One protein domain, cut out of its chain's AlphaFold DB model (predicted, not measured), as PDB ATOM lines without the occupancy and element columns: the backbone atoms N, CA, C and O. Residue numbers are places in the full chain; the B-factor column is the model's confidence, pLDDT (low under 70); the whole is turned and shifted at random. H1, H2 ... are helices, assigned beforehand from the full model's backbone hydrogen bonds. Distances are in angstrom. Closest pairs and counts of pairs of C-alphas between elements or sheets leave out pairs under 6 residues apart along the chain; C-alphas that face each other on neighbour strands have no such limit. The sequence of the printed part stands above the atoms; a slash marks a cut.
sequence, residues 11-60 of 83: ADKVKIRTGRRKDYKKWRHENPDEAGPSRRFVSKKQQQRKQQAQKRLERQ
ATOM      1  N   ALA A  11      -2.019  -9.946   8.758       86.19
ATOM      2  CA  ALA A  11      -1.413  -9.904   7.425       86.19
ATOM      3  C   ALA A  11      -2.459  -9.732   6.309       86.19
ATOM      4  O   ALA A  11      -2.294  -8.887   5.433       86.19
ATOM      5  N   ASP A  12      -3.580 -10.451   6.389       86.31
ATOM      6  CA  ASP A  12      -4.688 -10.300   5.443       86.31
ATOM      7  C   ASP A  12      -5.321  -8.907   5.512       86.31
ATOM      8  O   ASP A  12      -5.615  -8.303   4.481       86.31
ATOM      9  N   LYS A  13      -5.549  -8.388   6.728       87.00
ATOM     10  CA  LYS A  13      -6.118  -7.044   6.913       87.00
ATOM     11  C   LYS A  13      -5.186  -5.966   6.356       87.00
ATOM     12  O   LYS A  13      -5.672  -5.025   5.735       87.00
ATOM     13  N   VAL A  14      -3.873  -6.131   6.536       91.25
ATOM     14  CA  VAL A  14      -2.854  -5.259   5.935       91.25
ATOM     15  C   VAL A  14      -2.967  -5.304   4.413       91.25
ATOM     16  O   VAL A  14      -3.129  -4.254   3.805       91.25
ATOM     17  N   LYS A  15      -2.953  -6.499   3.805       90.00
ATOM     18  CA  LYS A  15      -2.957  -6.668   2.342       90.00
ATOM     19  C   LYS A  15      -4.155  -6.002   1.655       90.00
ATOM     20  O   LYS A  15      -4.001  -5.495   0.556       90.00
ATOM     21  N   ILE A  16      -5.328  -6.000   2.288       86.69
ATOM     22  CA  ILE A  16      -6.562  -5.467   1.681       86.69
ATOM     23  C   ILE A  16      -6.780  -3.988   1.931       86.69
ATOM     24  O   ILE A  16      -7.338  -3.321   1.070       86.69
ATOM     25  N   ARG A  17      -6.404  -3.485   3.109       86.19
ATOM     26  CA  ARG A  17      -6.687  -2.089   3.448       86.19
ATOM     27  C   ARG A  17      -5.610  -1.144   2.948       86.19
ATOM     28  O   ARG A  17      -5.932  -0.135   2.344       86.19
ATOM     29  N   THR A  18      -4.347  -1.452   3.231       89.69
ATOM     30  CA  THR A  18      -3.251  -0.491   3.031       89.69
ATOM     31  C   THR A  18      -2.049  -1.067   2.288       89.69
ATOM     32  O   THR A  18      -1.157  -0.321   1.912       89.69
ATOM     33  N   GLY A  19      -1.937  -2.390   2.143       90.00
ATOM     34  CA  GLY A  19      -0.781  -3.070   1.545       90.00
ATOM     35  C   GLY A  19       0.486  -3.078   2.415       90.00
ATOM     36  O   GLY A  19       1.304  -3.987   2.292       90.00
ATOM     37  N   ARG A  20       0.635  -2.132   3.355       93.06
ATOM     38  CA  ARG A  20       1.809  -1.994   4.233       93.06
ATOM     39  C   ARG A  20       1.446  -1.991   5.714       93.06
ATOM     40  O   ARG A  20       0.477  -1.370   6.151       93.06
ATOM     41  N   ARG A  21       2.272  -2.662   6.527       91.62
ATOM     42  CA  ARG A  21       2.005  -2.868   7.963       91.62
ATOM     43  C   ARG A  21       2.023  -1.579   8.792       91.62
ATOM     44  O   ARG A  21       1.224  -1.466   9.719       91.62
ATOM     45  N   LYS A  22       2.926  -0.638   8.488       94.38
ATOM     46  CA  LYS A  22       3.019   0.660   9.187       94.38
ATOM     47  C   LYS A  22       1.760   1.497   8.947       94.38
ATOM     48  O   LYS A  22       1.143   1.951   9.905       94.38
ATOM     49  N   ASP A  23       1.319   1.558   7.700       92.88
ATOM     50  CA  ASP A  23       0.134   2.320   7.302       92.88
ATOM     51  C   ASP A  23      -1.131   1.691   7.884       92.88
ATOM     52  O   ASP A  23      -1.977   2.385   8.436       92.88
ATOM     53  N   TYR A  24      -1.199   0.357   7.925       92.12
ATOM     54  CA  TYR A  24      -2.279  -0.343   8.620       92.12
ATOM     55  C   TYR A  24      -2.291  -0.070  10.131       92.12
ATOM     56  O   TYR A  24      -3.347  -0.079  10.763       92.12
ATOM     57  N   LYS A  25      -1.122   0.131  10.755       91.44
ATOM     58  CA  LYS A  25      -1.043   0.505  12.172       91.44
ATOM     59  C   LYS A  25      -1.658   1.888  12.374       91.44
ATOM     60  O   LYS A  25      -2.534   1.996  13.221       91.44
ATOM     61  N   LYS A  26      -1.253   2.883  11.579       94.25
ATOM     62  CA  LYS A  26      -1.814   4.244  11.619       94.25
ATOM     63  C   LYS A  26      -3.326   4.229  11.366       94.25
ATOM     64  O   LYS A  26      -4.085   4.663  12.223       94.25
ATOM     65  N   TRP A  27      -3.757   3.566  10.294       93.56
ATOM     66  CA  TRP A  27      -5.167   3.419   9.936       93.56
ATOM     67  C   TRP A  27      -6.015   2.805  11.061       93.56
ATOM     68  O   TRP A  27      -7.138   3.241  11.293       93.56
ATOM     69  N   ARG A  28      -5.492   1.818  11.810       92.81
ATOM     70  CA  ARG A  28      -6.202   1.230  12.965       92.81
ATOM     71  C   ARG A  28      -6.365   2.188  14.142       92.81
ATOM     72  O   ARG A  28      -7.292   1.997  14.920       92.81
ATOM     73  N   HIS A  29      -5.437   3.123  14.324       91.06
ATOM     74  CA  HIS A  29      -5.545   4.145  15.363       91.06
ATOM     75  C   HIS A  29      -6.546   5.231  14.962       91.06
ATOM     76  O   HIS A  29      -7.266   5.725  15.818       91.06
ATOM     77  N   GLU A  30      -6.625   5.542  13.669       93.12
ATOM     78  CA  GLU A  30      -7.587   6.498  13.109       93.12
ATOM     79  C   GLU A  30      -9.007   5.914  13.001       93.12
ATOM     80  O   GLU A  30      -9.977   6.649  13.127       93.12
ATOM     81  N   ASN A  31      -9.140   4.592  12.822       89.81
ATOM     82  CA  ASN A  31     -10.421   3.895  12.640       89.81
ATOM     83  C   ASN A  31     -10.589   2.757  13.672       89.81
ATOM     84  O   ASN A  31     -10.554   1.569  13.312       89.81
ATOM     85  N   PRO A  32     -10.734   3.082  14.971       85.44
ATOM     86  CA  PRO A  32     -10.787   2.082  16.040       85.44
ATOM     87  C   PRO A  32     -11.990   1.132  15.911       85.44
ATOM     88  O   PRO A  32     -11.844  -0.075  16.128       85.44
ATOM     89  N   ASP A  33     -13.141   1.642  15.470       82.50
ATOM     90  CA  ASP A  33     -14.383   0.869  15.351       82.50
ATOM     91  C   ASP A  33     -14.318  -0.204  14.252       82.50
ATOM     92  O   ASP A  33     -14.881  -1.293  14.387       82.50
ATOM     93  N   GLU A  34     -13.562   0.050  13.181       82.69
ATOM     94  CA  GLU A  34     -13.419  -0.867  12.043       82.69
ATOM     95  C   GLU A  34     -12.254  -1.859  12.181       82.69
ATOM     96  O   GLU A  34     -12.143  -2.854  11.441       82.69
ATOM     97  N   ALA A  35     -11.321  -1.593  13.094       83.31
ATOM     98  CA  ALA A  35     -10.200  -2.485  13.355       83.31
ATOM     99  C   ALA A  35     -10.659  -3.782  14.049       83.31
ATOM    100  O   ALA A  35     -10.104  -4.870  13.791       83.31
ATOM    101  N   GLY A  36     -11.668  -3.651  14.915       82.19
ATOM    102  CA  GLY A  36     -12.207  -4.694  15.778       82.19
ATOM    103  C   GLY A  36     -13.187  -5.661  15.097       82.19
ATOM    104  O   GLY A  36     -13.645  -5.444  13.976       82.19
ATOM    105  N   PRO A  37     -13.489  -6.798  15.747       78.94
ATOM    106  CA  PRO A  37     -14.614  -7.638  15.360       78.94
ATOM    107  C   PRO A  37     -15.944  -6.925  15.651       78.94
ATOM    108  O   PRO A  37     -16.049  -6.157  16.603       78.94
ATOM    109  N   SER A  38     -16.984  -7.230  14.873       83.94
ATOM    110  CA  SER A  38     -18.286  -6.576  15.043       83.94
ATOM    111  C   SER A  38     -18.901  -6.819  16.427       83.94
ATOM    112  O   SER A  38     -18.760  -7.897  17.016       83.94
ATOM    113  N   ARG A  39     -19.670  -5.841  16.924       85.50
ATOM    114  CA  ARG A  39     -20.341  -5.887  18.238       85.50
ATOM    115  C   ARG A  39     -21.179  -7.157  18.440       85.50
ATOM    116  O   ARG A  39     -21.119  -7.773  19.501       85.50
ATOM    117  N   ARG A  40     -21.879  -7.618  17.395       86.56
ATOM    118  CA  ARG A  40     -22.652  -8.878  17.408       86.56
ATOM    119  C   ARG A  40     -21.774 -10.114  17.631       86.56
ATOM    120  O   ARG A  40     -22.195 -11.074  18.274       86.56
ATOM    121  N   PHE A  41     -20.567 -10.140  17.067       87.00
ATOM    122  CA  PHE A  41     -19.641 -11.253  17.280       87.00
ATOM    123  C   PHE A  41     -19.121 -11.270  18.719       87.00
ATOM    124  O   PHE A  41     -19.048 -12.342  19.325       87.00
ATOM    125  N   VAL A  42     -18.817 -10.091  19.274       89.69
ATOM    126  CA  VAL A  42     -18.382  -9.935  20.670       89.69
ATOM    127  C   VAL A  42     -19.473 -10.400  21.634       89.69
ATOM    128  O   VAL A  42     -19.199 -11.251  22.479       89.69
ATOM    129  N   SER A  43     -20.716  -9.935  21.462       92.88
ATOM    130  CA  SER A  43     -21.837 -10.336  22.322       92.88
ATOM    131  C   SER A  43     -22.105 -11.841  22.254       92.88
ATOM    132  O   SER A  43     -22.199 -12.497  23.293       92.88
ATOM    133  N   LYS A  44     -22.106 -12.428  21.046       95.12
ATOM    134  CA  LYS A  44     -22.223 -13.883  20.863       95.12
ATOM    135  C   LYS A  44     -21.133 -14.638  21.627       95.12
ATOM    136  O   LYS A  44     -21.415 -15.632  22.293       95.12
ATOM    137  N   LYS A  45     -19.873 -14.203  21.521       95.06
ATOM    138  CA  LYS A  45     -18.753 -14.862  22.208       95.06
ATOM    139  C   LYS A  45     -18.833 -14.710  23.723       95.06
ATOM    140  O   LYS A  45     -18.498 -15.656  24.430       95.06
ATOM    141  N   GLN A  46     -19.299 -13.567  24.217       96.12
ATOM    142  CA  GLN A  46     -19.529 -13.356  25.642       96.12
ATOM    143  C   GLN A  46     -20.596 -14.318  26.178       96.12
ATOM    144  O   GLN A  46     -20.353 -14.986  27.179       96.12
ATOM    145  N   GLN A  47     -21.729 -14.456  25.481       96.75
ATOM    146  CA  GLN A  47     -22.776 -15.422  25.836       96.75
ATOM    147  C   GLN A  47     -22.243 -16.860  25.834       96.75
ATOM    148  O   GLN A  47     -22.460 -17.594  26.794       96.75
ATOM    149  N   GLN A  48     -21.467 -17.241  24.812       97.25
ATOM    150  CA  GLN A  48     -20.861 -18.573  24.735       97.25
ATOM    151  C   GLN A  48     -19.945 -18.866  25.936       97.25
ATOM    152  O   GLN A  48     -20.004 -19.956  26.498       97.25
ATOM    153  N   ARG A  49     -19.117 -17.898  26.354       97.44
ATOM    154  CA  ARG A  49     -18.247 -18.051  27.534       97.44
ATOM    155  C   ARG A  49     -19.051 -18.190  28.826       97.44
ATOM    156  O   ARG A  49     -18.696 -19.022  29.649       97.44
ATOM    157  N   LYS A  50     -20.138 -17.422  28.983       98.00
ATOM    158  CA  LYS A  50     -21.039 -17.532  30.145       98.00
ATOM    159  C   LYS A  50     -21.649 -18.932  30.243       98.00
ATOM    160  O   LYS A  50     -21.536 -19.568  31.282       98.00
ATOM    161  N   GLN A  51     -22.191 -19.445  29.138       97.88
ATOM    162  CA  GLN A  51     -22.743 -20.804  29.079       97.88
ATOM    163  C   GLN A  51     -21.681 -21.871  29.366       97.88
ATOM    164  O   GLN A  51     -21.945 -22.858  30.043       97.88
ATOM    165  N   GLN A  52     -20.459 -21.684  28.866       97.88
ATOM    166  CA  GLN A  52     -19.362 -22.609  29.134       97.88
ATOM    167  C   GLN A  52     -18.940 -22.594  30.609       97.88
ATOM    168  O   GLN A  52     -18.627 -23.649  31.155       97.88
ATOM    169  N   ALA A  53     -18.944 -21.422  31.250       97.75
ATOM    170  CA  ALA A  53     -18.674 -21.290  32.678       97.75
ATOM    171  C   ALA A  53     -19.747 -21.999  33.517       97.75
ATOM    172  O   ALA A  53     -19.388 -22.771  34.399       97.75
ATOM    173  N   GLN A  54     -21.029 -21.827  33.177       97.00
ATOM    174  CA  GLN A  54     -22.143 -22.543  33.817       97.00
ATOM    175  C   GLN A  54     -21.966 -24.061  33.707       97.00
ATOM    176  O   GLN A  54     -21.868 -24.742  34.719       97.00
ATOM    177  N   LYS A  55     -21.747 -24.580  32.493       96.88
ATOM    178  CA  LYS A  55     -21.493 -26.014  32.270       96.88
ATOM    179  C   LYS A  55     -20.249 -26.536  32.989       96.88
ATOM    180  O   LYS A  55     -20.158 -27.713  33.326       96.88
ATOM    181  N   ARG A  56     -19.216 -25.703  33.162       97.25
ATOM    182  CA  ARG A  56     -18.027 -26.080  33.938       97.25
ATOM    183  C   ARG A  56     -18.361 -26.180  35.425       97.25
ATOM    184  O   ARG A  56     -17.916 -27.138  36.041       97.25
ATOM    185  N   LEU A  57     -19.128 -25.232  35.956       96.31
ATOM    186  CA  LEU A  57     -19.560 -25.233  37.349       96.31
ATOM    187  C   LEU A  57     -20.470 -26.430  37.646       96.31
ATOM    188  O   LEU A  57     -20.203 -27.163  38.587       96.31
ATOM    189  N   GLU A  58     -21.460 -26.697  36.794       95.75
ATOM    190  CA  GLU A  58     -22.339 -27.871  36.907       95.75
ATOM    191  C   GLU A  58     -21.534 -29.176  36.926       95.75
ATOM    192  O   GLU A  58     -21.791 -30.059  37.738       95.75
ATOM    193  N   ARG A  59     -20.516 -29.301  36.065       94.50
ATOM    194  CA  ARG A  59     -19.633 -30.475  36.081       94.50
ATOM    195  C   ARG A  59     -18.823 -30.588  37.363       94.50
ATOM    196  O   ARG A  59     -18.587 -31.702  37.795       94.50
ATOM    197  N   GLN A  60     -18.380 -29.475  37.942       92.88
ATOM    198  CA  GLN A  60     -17.654 -29.492  39.214       92.88
ATOM    199  C   GLN A  60     -18.569 -29.879  40.376       92.88
ATOM    200  O   GLN A  60     -18.151 -30.639  41.235       92.88
TER     201      GLN A  60
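Overview. This is residues 11 to 60 of the 83 residues of an uncharacterized protein of Halomonas subglaciescola (UniProt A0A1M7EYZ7). A long, free helical arm, H4, sticks out from a small head in which two short helices, H1 and H2, pack at a steep angle, and the four-residue H3 near H2 is the neck between head and arm. The arm makes most of the length: residues 37 to 60, of which 39 to 60 belong to H4, stand free. The printed part has 50 residues, with four named helices in the order H1, H2, H3, H4 and no named strand; the class is all helix, with 43 residues in named elements. The whole is extended, with a radius of gyration of the C-alphas of 17.0 A, and the C-alphas span 48 by 18 by 14 A.

Along the chain. Find C-alpha 11 at (-1.413, -9.904, 7.425), where H1 begins; it takes residues 11 to 17 and is 10.2 A from first to last C-alpha. Go on to C-alpha 21 at (2.005, -2.868, 7.963), where you meet H2, residues 21 to 30, 14.4 A long. Next comes H3, residues 32 to 35, with 5.3 A from first to last C-alpha. Then look at C-alpha 39 at (-20.341, -5.887, 18.238): from there H4, residues 39 to 60, runs 31.7 A to C-alpha 60 at (-17.654, -29.492, 39.214).

Arrangement. Begin at H1, which touches H2; their closest C-alphas are those of Val 14 and Tyr 24, 5.6 A apart. The lines of H1 and H2 stand at a steep tilt of 63 degrees, and the two run the same way. Move on to H3, which is close to H2 but not clearly touching it; the closest C-alphas are those of Arg 28 and Ala 35, 5.5 A apart. H1 and H3 are apart. H4 is apart from H1, from H2 and from H3. In the backbones of H1, H2 and H4 you will find every O i to N i+4 pair within hydrogen-bond range, while H3 is too short for such a pair and has its one O i to N i+3 pair within range.

Size, cuts and confidence. Look for the two C-alphas farthest apart at Gly 19 and Gln 60, 49.0 A from each other; the first and last printed C-alphas, those of Ala 11 and Gln 60, are 40.7 A apart. Residues 29 to 34, of which 32 to 34 belong to H3, also stand free. The links H1 to H2, H2 to H3 and H3 to H4 are tight, with 3, 1 and 3 residues between the helices. The printed part has no cut. In the B-factor column the mean pLDDT of the printed part is 91.3, and no printed residue is under 70; the mean is 83 in H3 and 95 in H4 of this model.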